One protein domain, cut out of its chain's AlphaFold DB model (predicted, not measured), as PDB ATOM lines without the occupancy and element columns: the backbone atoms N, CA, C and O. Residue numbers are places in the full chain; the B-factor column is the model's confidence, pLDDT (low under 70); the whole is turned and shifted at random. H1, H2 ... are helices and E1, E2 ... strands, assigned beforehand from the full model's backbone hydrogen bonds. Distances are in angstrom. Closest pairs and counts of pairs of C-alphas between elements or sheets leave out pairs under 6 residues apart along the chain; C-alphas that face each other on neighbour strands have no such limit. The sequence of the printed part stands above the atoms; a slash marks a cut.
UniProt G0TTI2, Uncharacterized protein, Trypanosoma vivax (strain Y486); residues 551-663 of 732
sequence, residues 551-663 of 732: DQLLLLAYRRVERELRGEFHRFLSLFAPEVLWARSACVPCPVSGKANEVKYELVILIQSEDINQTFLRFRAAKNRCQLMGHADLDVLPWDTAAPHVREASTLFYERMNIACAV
ATOM      1  N   ASP A 551      35.807 130.338  -1.356       54.84
ATOM      2  CA  ASP A 551      35.136 129.732  -0.200       54.84
ATOM      3  C   ASP A 551      35.293 128.206  -0.139       54.84
ATOM      4  O   ASP A 551      35.429 127.634   0.941       54.84
ATOM      5  N   GLN A 552      35.341 127.521  -1.287       59.78
ATOM      6  CA  GLN A 552      35.589 126.077  -1.333       59.78
ATOM      7  C   GLN A 552      37.051 125.748  -1.019       59.78
ATOM      8  O   GLN A 552      37.314 124.785  -0.295       59.78
ATOM      9  N   LEU A 553      37.998 126.552  -1.512       58.53
ATOM     10  CA  LEU A 553      39.417 126.403  -1.181       58.53
ATOM     11  C   LEU A 553      39.675 126.675   0.303       58.53
ATOM     12  O   LEU A 553      40.353 125.880   0.957       58.53
ATOM     13  N   LEU A 554      39.068 127.731   0.856       60.56
ATOM     14  CA  LEU A 554      39.096 128.010   2.291       60.56
ATOM     15  C   LEU A 554      38.502 126.840   3.078       60.56
ATOM     16  O   LEU A 554      39.169 126.301   3.957       60.56
ATOM     17  N   LEU A 555      37.305 126.362   2.725       64.06
ATOM     18  CA  LEU A 555      36.677 125.222   3.395       64.06
ATOM     19  C   LEU A 555      37.558 123.962   3.369       64.06
ATOM     20  O   LEU A 555      37.644 123.247   4.368       64.06
ATOM     21  N   LEU A 556      38.213 123.663   2.244       65.12
ATOM     22  CA  LEU A 556      39.126 122.521   2.131       65.12
ATOM     23  C   LEU A 556      40.386 122.700   2.988       65.12
ATOM     24  O   LEU A 556      40.805 121.741   3.643       65.12
ATOM     25  N   ALA A 557      40.952 123.909   3.024       64.25
ATOM     26  CA  ALA A 557      42.078 124.243   3.889       64.25
ATOM     27  C   ALA A 557      41.698 124.081   5.370       64.25
ATOM     28  O   ALA A 557      42.363 123.341   6.096       64.25
ATOM     29  N   TYR A 558      40.564 124.648   5.791       67.94
ATOM     30  CA  TYR A 558      40.048 124.518   7.155       67.94
ATOM     31  C   TYR A 558      39.750 123.062   7.530       67.94
ATOM     32  O   TYR A 558      40.122 122.629   8.617       67.94
ATOM     33  N   ARG A 559      39.186 122.253   6.624       69.81
ATOM     34  CA  ARG A 559      38.976 120.809   6.857       69.81
ATOM     35  C   ARG A 559      40.276 120.026   7.035       69.81
ATOM     36  O   ARG A 559      40.286 118.987   7.700       69.81
ATOM     37  N   ARG A 560      41.372 120.458   6.409       68.56
ATOM     38  CA  ARG A 560      42.681 119.813   6.572       68.56
ATOM     39  C   ARG A 560      43.351 120.254   7.870       68.56
ATOM     40  O   ARG A 560      43.826 119.385   8.594       68.56
ATOM     41  N   VAL A 561      43.279 121.543   8.206       69.94
ATOM     42  CA  VAL A 561      43.675 122.072   9.523       69.94
ATOM     43  C   VAL A 561      42.929 121.335  10.636       69.94
ATOM     44  O   VAL A 561      43.548 120.833  11.567       69.94
ATOM     45  N   GLU A 562      41.619 121.156  10.486       75.69
ATOM     46  CA  GLU A 562      40.799 120.365  11.398       75.69
ATOM     47  C   GLU A 562      41.311 118.928  11.546       75.69
ATOM     48  O   GLU A 562      41.375 118.403  12.654       75.69
ATOM     49  N   ARG A 563      41.678 118.267  10.443       75.06
ATOM     50  CA  ARG A 563      42.165 116.882  10.478       75.06
ATOM     51  C   ARG A 563      43.473 116.748  11.255       75.06
ATOM     52  O   ARG A 563      43.623 115.785  12.005       75.06
ATOM     53  N   GLU A 564      44.398 117.680  11.075       73.88
ATOM     54  CA  GLU A 564      45.668 117.664  11.799       73.88
ATOM     55  C   GLU A 564      45.469 118.005  13.277       73.88
ATOM     56  O   GLU A 564      45.970 117.293  14.150       73.88
ATOM     57  N   LEU A 565      44.622 118.996  13.563       72.88
ATOM     58  CA  LEU A 565      44.227 119.341  14.924       72.88
ATOM     59  C   LEU A 565      43.568 118.172  15.643       72.88
ATOM     60  O   LEU A 565      43.922 117.874  16.780       72.88
ATOM     61  N   ARG A 566      42.699 117.412  14.970       76.75
ATOM     62  CA  ARG A 566      42.174 116.150  15.515       76.75
ATOM     63  C   ARG A 566      43.296 115.192  15.910       76.75
ATOM     64  O   ARG A 566      43.200 114.546  16.948       76.75
ATOM     65  N   GLY A 567      44.350 115.082  15.103       75.19
ATOM     66  CA  GLY A 567      45.502 114.230  15.396       75.19
ATOM     67  C   GLY A 567      46.321 114.704  16.600       75.19
ATOM     68  O   GLY A 567      46.843 113.881  17.355       75.19
ATOM     69  N   GLU A 568      46.450 116.011  16.796       78.88
ATOM     70  CA  GLU A 568      47.156 116.599  17.939       78.88
ATOM     71  C   GLU A 568      46.338 116.523  19.223       78.88
ATOM     72  O   GLU A 568      46.823 115.978  20.213       78.88
ATOM     73  N   PHE A 569      45.072 116.943  19.185       82.12
ATOM     74  CA  PHE A 569      44.165 116.835  20.324       82.12
ATOM     75  C   PHE A 569      43.961 115.382  20.743       82.12
ATOM     76  O   PHE A 569      43.954 115.099  21.932       82.12
ATOM     77  N   HIS A 570      43.874 114.430  19.811       81.25
ATOM     78  CA  HIS A 570      43.777 113.017  20.177       81.25
ATOM     79  C   HIS A 570      45.019 112.524  20.937       81.25
ATOM     80  O   HIS A 570      44.897 111.837  21.953       81.25
ATOM     81  N   ARG A 571      46.223 112.896  20.480       81.56
ATOM     82  CA  ARG A 571      47.478 112.569  21.177       81.56
ATOM     83  C   ARG A 571      47.552 113.249  22.542       81.56
ATOM     84  O   ARG A 571      47.933 112.605  23.511       81.56
ATOM     85  N   PHE A 572      47.145 114.511  22.624       86.06
ATOM     86  CA  PHE A 572      47.104 115.250  23.879       86.06
ATOM     87  C   PHE A 572      46.130 114.614  24.876       86.06
ATOM     88  O   PHE A 572      46.521 114.265  25.983       86.06
ATOM     89  N   LEU A 573      44.881 114.397  24.465       87.56
ATOM     90  CA  LEU A 573      43.827 113.846  25.310       87.56
ATOM     91  C   LEU A 573      44.168 112.432  25.788       87.56
ATOM     92  O   LEU A 573      44.062 112.144  26.973       87.56
ATOM     93  N   SER A 574      44.666 111.567  24.902       83.50
ATOM     94  CA  SER A 574      45.033 110.195  25.284       83.50
ATOM     95  C   SER A 574      46.197 110.113  26.276       83.50
ATOM     96  O   SER A 574      46.235 109.184  27.078       83.50
ATOM     97  N   LEU A 575      47.143 111.055  26.231       85.12
ATOM     98  CA  LEU A 575      48.321 111.049  27.104       85.12
ATOM     99  C   LEU A 575      48.108 111.838  28.393       85.12
ATOM    100  O   LEU A 575      48.568 111.421  29.454       85.12
ATOM    101  N   PHE A 576      47.437 112.981  28.296       85.75
ATOM    102  CA  PHE A 576      47.373 113.971  29.362       85.75
ATOM    103  C   PHE A 576      45.972 114.161  29.928       85.75
ATOM    104  O   PHE A 576      45.874 114.785  30.972       85.75
ATOM    105  N   ALA A 577      44.903 113.650  29.314       89.44
ATOM    106  CA  ALA A 577      43.532 113.781  29.818       89.44
ATOM    107  C   ALA A 577      42.698 112.496  29.595       89.44
ATOM    108  O   ALA A 577      41.709 112.533  28.861       89.44
ATOM    109  N   PRO A 578      43.083 111.346  30.191       88.50
ATOM    110  CA  PRO A 578      42.343 110.084  30.075       88.50
ATOM    111  C   PRO A 578      40.894 110.151  30.576       88.50
ATOM    112  O   PRO A 578      40.084 109.330  30.163       88.50
ATOM    113  N   GLU A 579      40.555 111.124  31.425       88.06
ATOM    114  CA  GLU A 579      39.186 111.430  31.859       88.06
ATOM    115  C   GLU A 579      38.278 111.919  30.713       88.06
ATOM    116  O   GLU A 579      37.067 112.074  30.890       88.06
ATOM    117  N   VAL A 580      38.831 112.205  29.531       89.25
ATOM    118  CA  VAL A 580      38.058 112.540  28.334       89.25
ATOM    119  C   VAL A 580      37.557 111.265  27.666       89.25
ATOM    120  O   VAL A 580      38.308 110.533  27.023       89.25
ATOM    121  N   LEU A 581      36.246 111.043  27.769       83.62
ATOM    122  CA  LEU A 581      35.554 109.904  27.168       83.62
ATOM    123  C   LEU A 581      35.544 109.997  25.643       83.62
ATOM    124  O   LEU A 581      35.786 109.009  24.947       83.62
ATOM    125  N   TRP A 582      35.259 111.189  25.113       80.12
ATOM    126  CA  TRP A 582      35.335 111.456  23.682       80.12
ATOM    127  C   TRP A 582      35.488 112.945  23.374       80.12
ATOM    128  O   TRP A 582      35.108 113.815  24.155       80.12
ATOM    129  N   ALA A 583      36.017 113.232  22.185       81.25
ATOM    130  CA  ALA A 583      36.105 114.578  21.633       81.25
ATOM    131  C   ALA A 583      35.728 114.579  20.144       81.25
ATOM    132  O   ALA A 583      36.002 113.619  19.418       81.25
ATOM    133  N   ARG A 584      35.093 115.655  19.677       78.06
ATOM    134  CA  ARG A 584      34.783 115.898  18.260       78.06
ATOM    135  C   ARG A 584      35.137 117.320  17.889       78.06
ATOM    136  O   ARG A 584      35.104 118.201  18.731       78.06
ATOM    137  N   SER A 585      35.424 117.547  16.617       79.19
ATOM    138  CA  SER A 585      35.621 118.888  16.084       79.19
ATOM    139  C   SER A 585      34.663 119.159  14.931       79.19
ATOM    140  O   SER A 585      34.229 118.218  14.254       79.19
ATOM    141  N   ALA A 586      34.363 120.432  14.706       73.81
ATOM    142  CA  ALA A 586      33.662 120.912  13.527       73.81
ATOM    143  C   ALA A 586      34.232 122.265  13.083       73.81
ATOM    144  O   ALA A 586      34.433 123.155  13.908       73.81
ATOM    145  N   CYS A 587      34.453 122.439  11.779       72.88
ATOM    146  CA  CYS A 587      34.642 123.761  11.177       72.88
ATOM    147  C   CYS A 587      33.280 124.397  10.901       72.88
ATOM    148  O   CYS A 587      32.532 123.909  10.050       72.88
ATOM    149  N   VAL A 588      32.978 125.491  11.594       75.19
ATOM    150  CA  VAL A 588      31.728 126.235  11.454       75.19
ATOM    151  C   VAL A 588      32.005 127.519  10.667       75.19
ATOM    152  O   VAL A 588      32.859 128.300  11.081       75.19
ATOM    153  N   PRO A 589      31.342 127.745   9.518       71.56
ATOM    154  CA  PRO A 589      31.372 129.044   8.859       71.56
ATOM    155  C   PRO A 589      30.580 130.062   9.687       71.56
ATOM    156  O   PRO A 589      29.439 129.815  10.070       71.56
ATOM    157  N   CYS A 590      31.179 131.219   9.919       70.94
ATOM    158  CA  CYS A 590      30.627 132.342  10.657       70.94
ATOM    159  C   CYS A 590      30.717 133.596   9.775       70.94
ATOM    160  O   CYS A 590      31.807 133.936   9.304       70.94
ATOM    161  N   PRO A 591      29.608 134.309   9.531       71.25
ATOM    162  CA  PRO A 591      29.665 135.576   8.815       71.25
ATOM    163  C   PRO A 591      30.447 136.608   9.639       71.25
ATOM    164  O   PRO A 591      30.260 136.717  10.853       71.25
ATOM    165  N   VAL A 592      31.331 137.372   8.995       74.75
ATOM    166  CA  VAL A 592      32.070 138.449   9.667       74.75
ATOM    167  C   VAL A 592      31.138 139.643   9.868       74.75
ATOM    168  O   VAL A 592      30.617 140.214   8.908       74.75
ATOM    169  N   SER A 593      30.927 140.047  11.123       72.56
ATOM    170  CA  SER A 593      30.099 141.211  11.456       72.56
ATOM    171  C   SER A 593      30.588 142.454  10.705       72.56
ATOM    172  O   SER A 593      31.753 142.834  10.802       72.56
ATOM    173  N   GLY A 594      29.696 143.082   9.936       78.50
ATOM    174  CA  GLY A 594      30.004 144.276   9.140       78.50
ATOM    175  C   GLY A 594      30.539 144.010   7.727       78.50
ATOM    176  O   GLY A 594      30.732 144.964   6.979       78.50
ATOM    177  N   LYS A 595      30.738 142.748   7.320       78.12
ATOM    178  CA  LYS A 595      31.158 142.388   5.957       78.12
ATOM    179  C   LYS A 595      30.330 141.220   5.421       78.12
ATOM    180  O   LYS A 595      30.675 140.060   5.616       78.12
ATOM    181  N   ALA A 596      29.258 141.537   4.695       67.31
ATOM    182  CA  ALA A 596      28.279 140.561   4.203       67.31
ATOM    183  C   ALA A 596      28.867 139.441   3.315       67.31
ATOM    184  O   ALA A 596      28.288 138.362   3.243       67.31
ATOM    185  N   ASN A 597      30.024 139.679   2.687       65.75
ATOM    186  CA  ASN A 597      30.653 138.740   1.752       65.75
ATOM    187  C   ASN A 597      31.867 138.004   2.343       65.75
ATOM    188  O   ASN A 597      32.535 137.268   1.622       65.75
ATOM    189  N   GLU A 598      32.205 138.221   3.619       70.56
ATOM    190  CA  GLU A 598      33.358 137.572   4.247       70.56
ATOM    191  C   GLU A 598      32.892 136.507   5.248       70.56
ATOM    192  O   GLU A 598      32.175 136.794   6.210       70.56
ATOM    193  N   VAL A 599      33.313 135.261   5.018       65.44
ATOM    194  CA  VAL A 599      33.041 134.118   5.896       65.44
ATOM    195  C   VAL A 599      34.318 133.772   6.656       65.44
ATOM    196  O   VAL A 599      35.322 133.372   6.067       65.44
ATOM    197  N   LYS A 600      34.282 133.909   7.981       74.38
ATOM    198  CA  LYS A 600      35.313 133.407   8.894       74.38
ATOM    199  C   LYS A 600      34.966 131.969   9.254       74.38
ATOM    200  O   LYS A 600      33.818 131.682   9.552       74.38
ATOM    201  N   TYR A 601      35.934 131.064   9.281       69.12
ATOM    202  CA  TYR A 601      35.696 129.721   9.807       69.12
ATOM    203  C   TYR A 601      36.224 129.618  11.232       69.12
ATOM    204  O   TYR A 601      37.383 129.935  11.500       69.12
ATOM    205  N   GLU A 602      35.373 129.152  12.139       73.00
ATOM    206  CA  GLU A 602      35.733 128.852  13.518       73.00
ATOM    207  C   GLU A 602      35.812 127.339  13.694       73.00
ATOM    208  O   GLU A 602      34.893 126.596  13.344       73.00
ATOM    209  N   LEU A 603      36.944 126.861  14.207       72.06
ATOM    210  CA  LEU A 603      37.093 125.461  14.568       72.06
ATOM    211  C   LEU A 603      36.621 125.271  16.006       72.06
ATOM    212  O   LEU A 603      37.252 125.752  16.944       72.06
ATOM    213  N   VAL A 604      35.539 124.524  16.171       76.81
ATOM    214  CA  VAL A 604      34.971 124.190  17.475       76.81
ATOM    215  C   VAL A 604      35.377 122.769  17.835       76.81
ATOM    216  O   VAL A 604      35.208 121.863  17.020       76.81
ATOM    217  N   ILE A 605      35.881 122.558  19.052       78.69
ATOM    218  CA  ILE A 605      36.176 121.229  19.600       78.69
ATOM    219  C   ILE A 605      35.255 120.987  20.796       78.69
ATOM    220  O   ILE A 605      35.323 121.687  21.801       78.69
ATOM    221  N   LEU A 606      34.386 119.992  20.670       80.88
ATOM    222  CA  LEU A 606      33.472 119.519  21.701       80.88
ATOM    223  C   LEU A 606      34.124 118.360  22.448       80.88
ATOM    224  O   LEU A 606      34.623 117.423  21.823       80.88
ATOM    225  N   ILE A 607      34.100 118.412  23.774       84.19
ATOM    226  CA  ILE A 607      34.759 117.435  24.639       84.19
ATOM    227  C   ILE A 607      33.738 116.940  25.658       84.19
ATOM    228  O   ILE A 607      33.140 117.745  26.368       84.19
ATOM    229  N   GLN A 608      33.542 115.622  25.741       85.00
ATOM    230  CA  GLN A 608      32.872 114.996  26.878       85.00
ATOM    231  C   GLN A 608      33.930 114.387  27.793       85.00
ATOM    232  O   GLN A 608      34.714 113.531  27.377       85.00
ATOM    233  N   SER A 609      33.917 114.813  29.050       88.75
ATOM    234  CA  SER A 609      34.795 114.307  30.096       88.75
ATOM    235  C   SER A 609      33.990 113.883  31.318       88.75
ATOM    236  O   SER A 609      32.943 114.469  31.586       88.75
ATOM    237  N   GLU A 610      34.490 112.882  32.042       89.94
ATOM    238  CA  GLU A 610      34.006 112.521  33.381       89.94
ATOM    239  C   GLU A 610      34.283 113.637  34.401       89.94
ATOM    240  O   GLU A 610      33.469 113.871  35.290       89.94
ATOM    241  N   ASP A 611      35.394 114.365  34.234       90.56
ATOM    242  CA  ASP A 611      35.774 115.512  35.059       90.56
ATOM    243  C   ASP A 611      36.185 116.696  34.169       90.56
ATOM    244  O   ASP A 611      37.340 116.870  33.753       90.56
ATOM    245  N   ILE A 612      35.194 117.538  33.865       85.50
ATOM    246  CA  ILE A 612      35.378 118.715  33.013       85.50
ATOM    247  C   ILE A 612      36.333 119.737  33.642       85.50
ATOM    248  O   ILE A 612      37.081 120.396  32.918       85.50
ATOM    249  N   ASN A 613      36.360 119.845  34.975       87.31
ATOM    250  CA  ASN A 613      37.194 120.811  35.686       87.31
ATOM    251  C   ASN A 613      38.661 120.407  35.598       87.31
ATOM    252  O   ASN A 613      39.521 121.234  35.285       87.31
ATOM    253  N   GLN A 614      38.945 119.124  35.815       89.12
ATOM    254  CA  GLN A 614      40.286 118.586  35.657       89.12
ATOM    255  C   GLN A 614      40.761 118.706  34.206       89.12
ATOM    256  O   GLN A 614      41.844 119.243  33.968       89.12
ATOM    257  N   THR A 615      39.928 118.314  33.239       88.06
ATOM    258  CA  THR A 615      40.236 118.450  31.807       88.06
ATOM    259  C   THR A 615      40.563 119.897  31.442       88.06
ATOM    260  O   THR A 615      41.574 120.177  30.796       88.06
ATOM    261  N   PHE A 616      39.752 120.846  31.912       85.44
ATOM    262  CA  PHE A 616      39.954 122.273  31.686       85.44
ATOM    263  C   PHE A 616      41.258 122.796  32.306       85.44
ATOM    264  O   PHE A 616      42.014 123.518  31.650       85.44
ATOM    265  N   LEU A 617      41.572 122.395  33.544       86.94
ATOM    266  CA  LEU A 617      42.842 122.732  34.195       86.94
ATOM    267  C   LEU A 617      44.037 122.168  33.424       86.94
ATOM    268  O   LEU A 617      45.048 122.858  33.282       86.94
ATOM    269  N   ARG A 618      43.923 120.953  32.876       88.94
ATOM    270  CA  ARG A 618      44.978 120.338  32.060       88.94
ATOM    271  C   ARG A 618      45.149 121.034  30.718       88.94
ATOM    272  O   ARG A 618      46.286 121.256  30.316       88.94
ATOM    273  N   PHE A 619      44.070 121.478  30.076       84.81
ATOM    274  CA  PHE A 619      44.155 122.327  28.886       84.81
ATOM    275  C   PHE A 619      44.812 123.678  29.176       84.81
ATOM    276  O   PHE A 619      45.692 124.097  28.425       84.81
ATOM    277  N   ARG A 620      44.455 124.341  30.283       84.31
ATOM    278  CA  ARG A 620      45.119 125.583  30.711       84.31
ATOM    279  C   ARG A 620      46.598 125.362  31.009       84.31
ATOM    280  O   ARG A 620      47.432 126.143  30.560       84.31
ATOM    281  N   ALA A 621      46.936 124.288  31.719       84.81
ATOM    282  CA  ALA A 621      48.322 123.931  31.997       84.81
ATOM    283  C   ALA A 621      49.096 123.635  30.704       84.81
ATOM    284  O   ALA A 621      50.216 124.111  30.547       84.81
ATOM    285  N   ALA A 622      48.493 122.913  29.757       82.62
ATOM    286  CA  ALA A 622      49.080 122.614  28.456       82.62
ATOM    287  C   ALA A 622      49.278 123.870  27.600       82.62
ATOM    288  O   ALA A 622      50.332 124.014  26.984       82.62
ATOM    289  N   LYS A 623      48.317 124.806  27.608       79.44
ATOM    290  CA  LYS A 623      48.444 126.122  26.958       79.44
ATOM    291  C   LYS A 623      49.597 126.917  27.571       79.44
ATOM    292  O   LYS A 623      50.489 127.344  26.848       79.44
ATOM    293  N   ASN A 624      49.638 127.030  28.900       79.75
ATOM    294  CA  ASN A 624      50.691 127.758  29.620       79.75
ATOM    295  C   ASN A 624      52.085 127.147  29.417       79.75
ATOM    296  O   ASN A 624      53.085 127.857  29.451       79.75
ATOM    297  N   ARG A 625      52.156 125.827  29.213       77.81
ATOM    298  CA  ARG A 625      53.394 125.086  28.934       77.81
ATOM    299  C   ARG A 625      53.717 124.992  27.441       77.81
ATOM    300  O   ARG A 625      54.641 124.271  27.079       77.81
ATOM    301  N   CYS A 626      52.946 125.657  26.578       68.25
ATOM    302  CA  CYS A 626      53.075 125.582  25.124       68.25
ATOM    303  C   CYS A 626      53.054 124.142  24.576       68.25
ATOM    304  O   CYS A 626      53.643 123.876  23.538       68.25
ATOM    305  N   GLN A 627      52.394 123.194  25.249       66.81
ATOM    306  CA  GLN A 627      52.293 121.797  24.794       66.81
ATOM    307  C   GLN A 627      51.326 121.648  23.611       66.81
ATOM    308  O   GLN A 627      51.467 120.734  22.803       66.81
ATOM    309  N   LEU A 628      50.384 122.583  23.476       65.81
ATOM    310  CA  LEU A 628      49.571 122.804  22.276       65.81
ATOM    311  C   LEU A 628      50.282 123.844  21.393       65.81
ATOM    312  O   LEU A 628      49.837 124.982  21.247       65.81
ATOM    313  N   MET A 629      51.468 123.475  20.900       49.44
ATOM    314  CA  MET A 629      52.315 124.326  20.056       49.44
ATOM    315  C   MET A 629      51.530 124.820  18.831       49.44
ATOM    316  O   MET A 629      50.995 124.009  18.087       49.44
ATOM    317  N   GLY A 630      51.504 126.134  18.590       56.59
ATOM    318  CA  GLY A 630      50.913 126.724  17.377       56.59
ATOM    319  C   GLY A 630      49.498 127.288  17.531       56.59
ATOM    320  O   GLY A 630      49.003 127.918  16.602       56.59
ATOM    321  N   HIS A 631      48.867 127.144  18.702       61.56
ATOM    322  CA  HIS A 631      47.530 127.693  18.958       61.56
ATOM    323  C   HIS A 631      47.522 128.679  20.129       61.56
ATOM    324  O   HIS A 631      46.818 128.486  21.120       61.56
ATOM    325  N   ALA A 632      48.317 129.749  20.022       54.00
ATOM    326  CA  ALA A 632      48.319 130.834  21.011       54.00
ATOM    327  C   ALA A 632      46.910 131.435  21.200       54.00
ATOM    328  O   ALA A 632      46.490 131.699  22.330       54.00
ATOM    329  N   ASP A 633      46.160 131.509  20.099       57.56
ATOM    330  CA  ASP A 633      44.794 132.032  20.030       57.56
ATOM    331  C   ASP A 633      43.721 130.990  20.404       57.56
ATOM    332  O   ASP A 633      42.528 131.240  20.245       57.56
ATOM    333  N   LEU A 634      44.108 129.792  20.873       61.59
ATOM    334  CA  LEU A 634      43.134 128.807  21.343       61.59
ATOM    335  C   LEU A 634      42.559 129.258  22.680       61.59
ATOM    336  O   LEU A 634      43.169 129.065  23.739       61.59
ATOM    337  N   ASP A 635      41.374 129.843  22.639       66.31
ATOM    338  CA  ASP A 635      40.642 130.193  23.843       66.31
ATOM    339  C   ASP A 635      39.821 129.005  24.332       66.31
ATOM    340  O   ASP A 635      38.925 128.495  23.660       66.31
ATOM    341  N   VAL A 636      40.163 128.542  25.535       68.31
ATOM    342  CA  VAL A 636      39.402 127.513  26.238       68.31
ATOM    343  C   VAL A 636      38.390 128.239  27.111       68.31
ATOM    344  O   VAL A 636      38.727 128.761  28.177       68.31
ATOM    345  N   LEU A 637      37.158 128.303  26.621       69.56
ATOM    346  CA  LEU A 637      36.048 128.987  27.270       69.56
ATOM    347  C   LEU A 637      35.097 127.962  27.909       69.56
ATOM    348  O   LEU A 637      34.815 126.934  27.286       69.56
ATOM    349  N   PRO A 638      34.590 128.201  29.133       71.25
ATOM    350  CA  PRO A 638      33.476 127.420  29.662       71.25
ATOM    351  C   PRO A 638      32.237 127.576  28.770       71.25
ATOM    352  O   PRO A 638      32.049 128.615  28.130       71.25
ATOM    353  N   TRP A 639      31.385 126.547  28.741       71.88
ATOM    354  CA  TRP A 639      30.234 126.467  27.829       71.88
ATOM    355  C   TRP A 639      29.323 127.701  27.903       71.88
ATOM    356  O   TRP A 639      28.930 128.232  26.866       71.88
ATOM    357  N   ASP A 640      29.079 128.229  29.106       77.56
ATOM    358  CA  ASP A 640      28.229 129.408  29.327       77.56
ATOM    359  C   ASP A 640      28.763 130.680  28.654       77.56
ATOM    360  O   ASP A 640      27.992 131.563  28.277       77.56
ATOM    361  N   THR A 641      30.083 130.757  28.475       79.31
ATOM    362  CA  THR A 641      30.784 131.892  27.852       79.31
ATOM    363  C   THR A 641      31.064 131.683  26.364       79.31
ATOM    364  O   THR A 641      31.592 132.580  25.709       79.31
ATOM    365  N   ALA A 642      30.724 130.512  25.816       76.00
ATOM    366  CA  ALA A 642      30.881 130.246  24.395       76.00
ATOM    367  C   ALA A 642      29.902 131.095  23.568       76.00
ATOM    368  O   ALA A 642      28.787 131.408  23.997       76.00
ATOM    369  N   ALA A 643      30.313 131.451  22.350       73.31
ATOM    370  CA  ALA A 643      29.491 132.258  21.461       73.31
ATOM    371  C   ALA A 643      28.124 131.587  21.179       73.31
ATOM    372  O   ALA A 643      28.038 130.353  21.157       73.31
ATOM    373  N   PRO A 644      27.038 132.356  20.960       74.38
ATOM    374  CA  PRO A 644      25.685 131.812  20.809       74.38
ATOM    375  C   PRO A 644      25.566 130.714  19.744       74.38
ATOM    376  O   PRO A 644      24.968 129.679  20.017       74.38
ATOM    377  N   HIS A 645      26.211 130.885  18.586       68.69
ATOM    378  CA  HIS A 645      26.212 129.892  17.505       68.69
ATOM    379  C   HIS A 645      26.958 128.607  17.875       68.69
ATOM    380  O   HIS A 645      26.580 127.524  17.437       68.69
ATOM    381  N   VAL A 646      28.002 128.699  18.703       68.81
ATOM    382  CA  VAL A 646      28.725 127.528  19.223       68.81
ATOM    383  C   VAL A 646      27.850 126.767  20.211       68.81
ATOM    384  O   VAL A 646      27.799 125.537  20.165       68.81
ATOM    385  N   ARG A 647      27.122 127.488  21.072       75.00
ATOM    386  CA  ARG A 647      26.163 126.886  22.004       75.00
ATOM    387  C   ARG A 647      25.034 126.192  21.249       75.00
ATOM    388  O   ARG A 647      24.799 125.021  21.513       75.00
ATOM    389  N   GLU A 648      24.435 126.843  20.258       70.25
ATOM    390  CA  GLU A 648      23.401 126.254  19.396       70.25
ATOM    391  C   GLU A 648      23.911 125.023  18.623       70.25
ATOM    392  O   GLU A 648      23.272 123.971  18.595       70.25
ATOM    393  N   ALA A 649      25.116 125.096  18.050       63.84
ATOM    394  CA  ALA A 649      25.731 123.946  17.392       63.84
ATOM    395  C   ALA A 649      25.977 122.789  18.375       63.84
ATOM    396  O   ALA A 649      25.800 121.623  18.017       63.84
ATOM    397  N   SER A 650      26.359 123.098  19.618       65.25
ATOM    398  CA  SER A 650      26.554 122.100  20.669       65.25
ATOM    399  C   SER A 650      25.234 121.476  21.133       65.25
ATOM    400  O   SER A 650      25.176 120.256  21.273       65.25
ATOM    401  N   THR A 651      24.153 122.251  21.300       69.06
ATOM    402  CA  THR A 651      22.844 121.728  21.725       69.06
ATOM    403  C   THR A 651      22.259 120.815  20.659       69.06
ATOM    404  O   THR A 651      21.963 119.660  20.956       69.06
ATOM    405  N   LEU A 652      22.240 121.254  19.395       64.69
ATOM    406  CA  LEU A 652      21.820 120.423  18.262       64.69
ATOM    407  C   LEU A 652      22.655 119.141  18.152       64.69
ATOM    408  O   LEU A 652      22.167 118.092  17.723       64.69
ATOM    409  N   PHE A 653      23.933 119.207  18.524       61.19
ATOM    410  CA  PHE A 653      24.808 118.048  18.545       61.19
ATOM    411  C   PHE A 653      24.440 117.059  19.666       61.19
ATOM    412  O   PHE A 653      24.289 115.863  19.395       61.19
ATOM    413  N   TYR A 654      24.274 117.531  20.905       61.59
ATOM    414  CA  TYR A 654      23.912 116.685  22.046       61.59
ATOM    415  C   TYR A 654      22.490 116.117  21.923       61.59
ATOM    416  O   TYR A 654      22.278 114.944  22.222       61.59
ATOM    417  N   GLU A 655      21.539 116.877  21.380       64.75
ATOM    418  CA  GLU A 655      20.188 116.393  21.069       64.75
ATOM    419  C   GLU A 655      20.218 115.235  20.061       64.75
ATOM    420  O   GLU A 655      19.587 114.196  20.269       64.75
ATOM    421  N   ARG A 656      21.037 115.345  19.005       56.16
ATOM    422  CA  ARG A 656      21.246 114.251  18.039       56.16
ATOM    423  C   ARG A 656      21.914 113.028  18.668       56.16
ATOM    424  O   ARG A 656      21.641 111.904  18.241       56.16
ATOM    425  N   MET A 657      22.792 113.222  19.652       54.97
ATOM    426  CA  MET A 657      23.414 112.120  20.394       54.97
ATOM    427  C   MET A 657      22.411 111.418  21.303       54.97
ATOM    428  O   MET A 657      22.388 110.193  21.298       54.97
ATOM    429  N   ASN A 658      21.537 112.151  21.994       56.69
ATOM    430  CA  ASN A 658      20.484 111.554  22.818       56.69
ATOM    431  C   ASN A 658      19.565 110.647  21.984       56.69
ATOM    432  O   ASN A 658      19.246 109.538  22.407       56.69
ATOM    433  N   ILE A 659      19.247 111.050  20.749       57.25
ATOM    434  CA  ILE A 659      18.483 110.222  19.801       57.25
ATOM    435  C   ILE A 659      19.285 108.982  19.362       57.25
ATOM    436  O   ILE A 659      18.739 107.885  19.279       57.25
ATOM    437  N   ALA A 660      20.588 109.117  19.094       54.06
ATOM    438  CA  ALA A 660      21.433 107.997  18.659       54.06
ATOM    439  C   ALA A 660      21.745 106.990  19.785       54.06
ATOM    440  O   ALA A 660      21.859 105.791  19.521       54.06
ATOM    441  N   CYS A 661      21.880 107.466  21.022       50.12
ATOM    442  CA  CYS A 661      22.107 106.650  22.212       50.12
ATOM    443  C   CYS A 661      20.831 105.922  22.651       50.12
ATOM    444  O   CYS A 661      20.920 104.754  23.016       50.12
ATOM    445  N   ALA A 662      19.648 106.534  22.503       52.34
ATOM    446  CA  ALA A 662      18.369 105.869  22.770       52.34
ATOM    447  C   ALA A 662      18.143 104.612  21.904       52.34
ATOM    448  O   ALA A 662      17.451 103.688  22.323       52.34
ATOM    449  N   VAL A 663      18.760 104.544  20.718       54.66
ATOM    450  CA  VAL A 663      18.657 103.390  19.804       54.66
ATOM    451  C   VAL A 663      19.731 102.323  20.072       54.66
ATOM    452  O   VAL A 663      19.538 101.163  19.720       54.66
TER     453      VAL A 663
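AT A GLANCE: This is residues 551 to 663 of the 732 residues of an uncharacterized protein of Trypanosoma vivax (strain Y486) (UniProt G0TTI2). A long two-stranded ribbon, the hairpin of E1 and E2, has the long helix H1 packed lengthwise over one face, while the shorter helix H2 lies crosswise at the end of the ribbon where E1 begins and E2 ends. A third helix, H3, begins over the opposite face and slants away from it, so that its residues 655 to 663 stick out as an arm. The 113 printed residues have three named helices and two named strands in the order H1, E1, E2, H2, H3; the sheet, in the order E1, E2, is antiparallel, and the class is mixed, helices and strands. The whole is compact, with a radius of gyration of the C-alphas of 15.2 A and spans of 42 by 40 by 25 A.

IN THESE COORDINATES: The printed part begins with H1, residues 551 to 576, from C-alpha 551 at (35.136, 129.732, -0.200), 35.7 A long. E1, residues 580 to 592, measures 32.5 A and begins at C-alpha 580, (38.058, 112.540, 28.334). E2, residues 595 to 609, measures 37.2 A and bends by 76 degrees at residue 598. H2, residues 612 to 624, measures 18.1 A. H3, residues 644 to 663, measures 29.3 A and ends at C-alpha 663, (18.657, 103.390, 19.804).

HOW THE PARTS SIT: E1 and E2 form a hairpin of antiparallel neighbours, their directions at 170 degrees; N 584 and O 606 are 2.8 A apart and N 600 and O 590 are 2.8 A apart, both within hydrogen-bond range. H1 has 10 pairs of C-alphas within 8 A of E1, the closest those of Leu 573 and Val 580, 6.6 A apart. Between H1 and E2 the closest C-alphas are those of Glu 562 and Leu 603, 7.1 A apart. H2 and H1 are close but not clearly touching and about perpendicular at 74 degrees, their closest C-alphas, of Phe 576 and Arg 618, 7.3 A apart. The closest C-alphas of H2 and E2, those of Ser 609 and Thr 615, are 7.0 A apart. H3 comes closest to E2 with the C-alphas of Val 646 and Val 604, 7.3 A apart. E1 and H3 are near each other, with 5 pairs of C-alphas within 10 A. H3 is apart from H1 and from H2. Every O i to N i+4 pair is within hydrogen-bond range in H1 and H2, and 15 of 16 are in H3.

THE WHOLE: The two C-alphas farthest apart, those of Gly 594 and Val 663, are 43.8 A apart. Without residues 655 to 663, which stand free, the body spans 41 by 26 by 23 A. The printed part has no cut. The links H1 to E1, E1 to E2 and E2 to H2 are tight, and the link H2 to H3, residues 625 to 643, is long. The mean pLDDT of the printed part is 73.1; 44 residues are under 70, among them residues 551 to 561, 626 to 637 and 649 to 663.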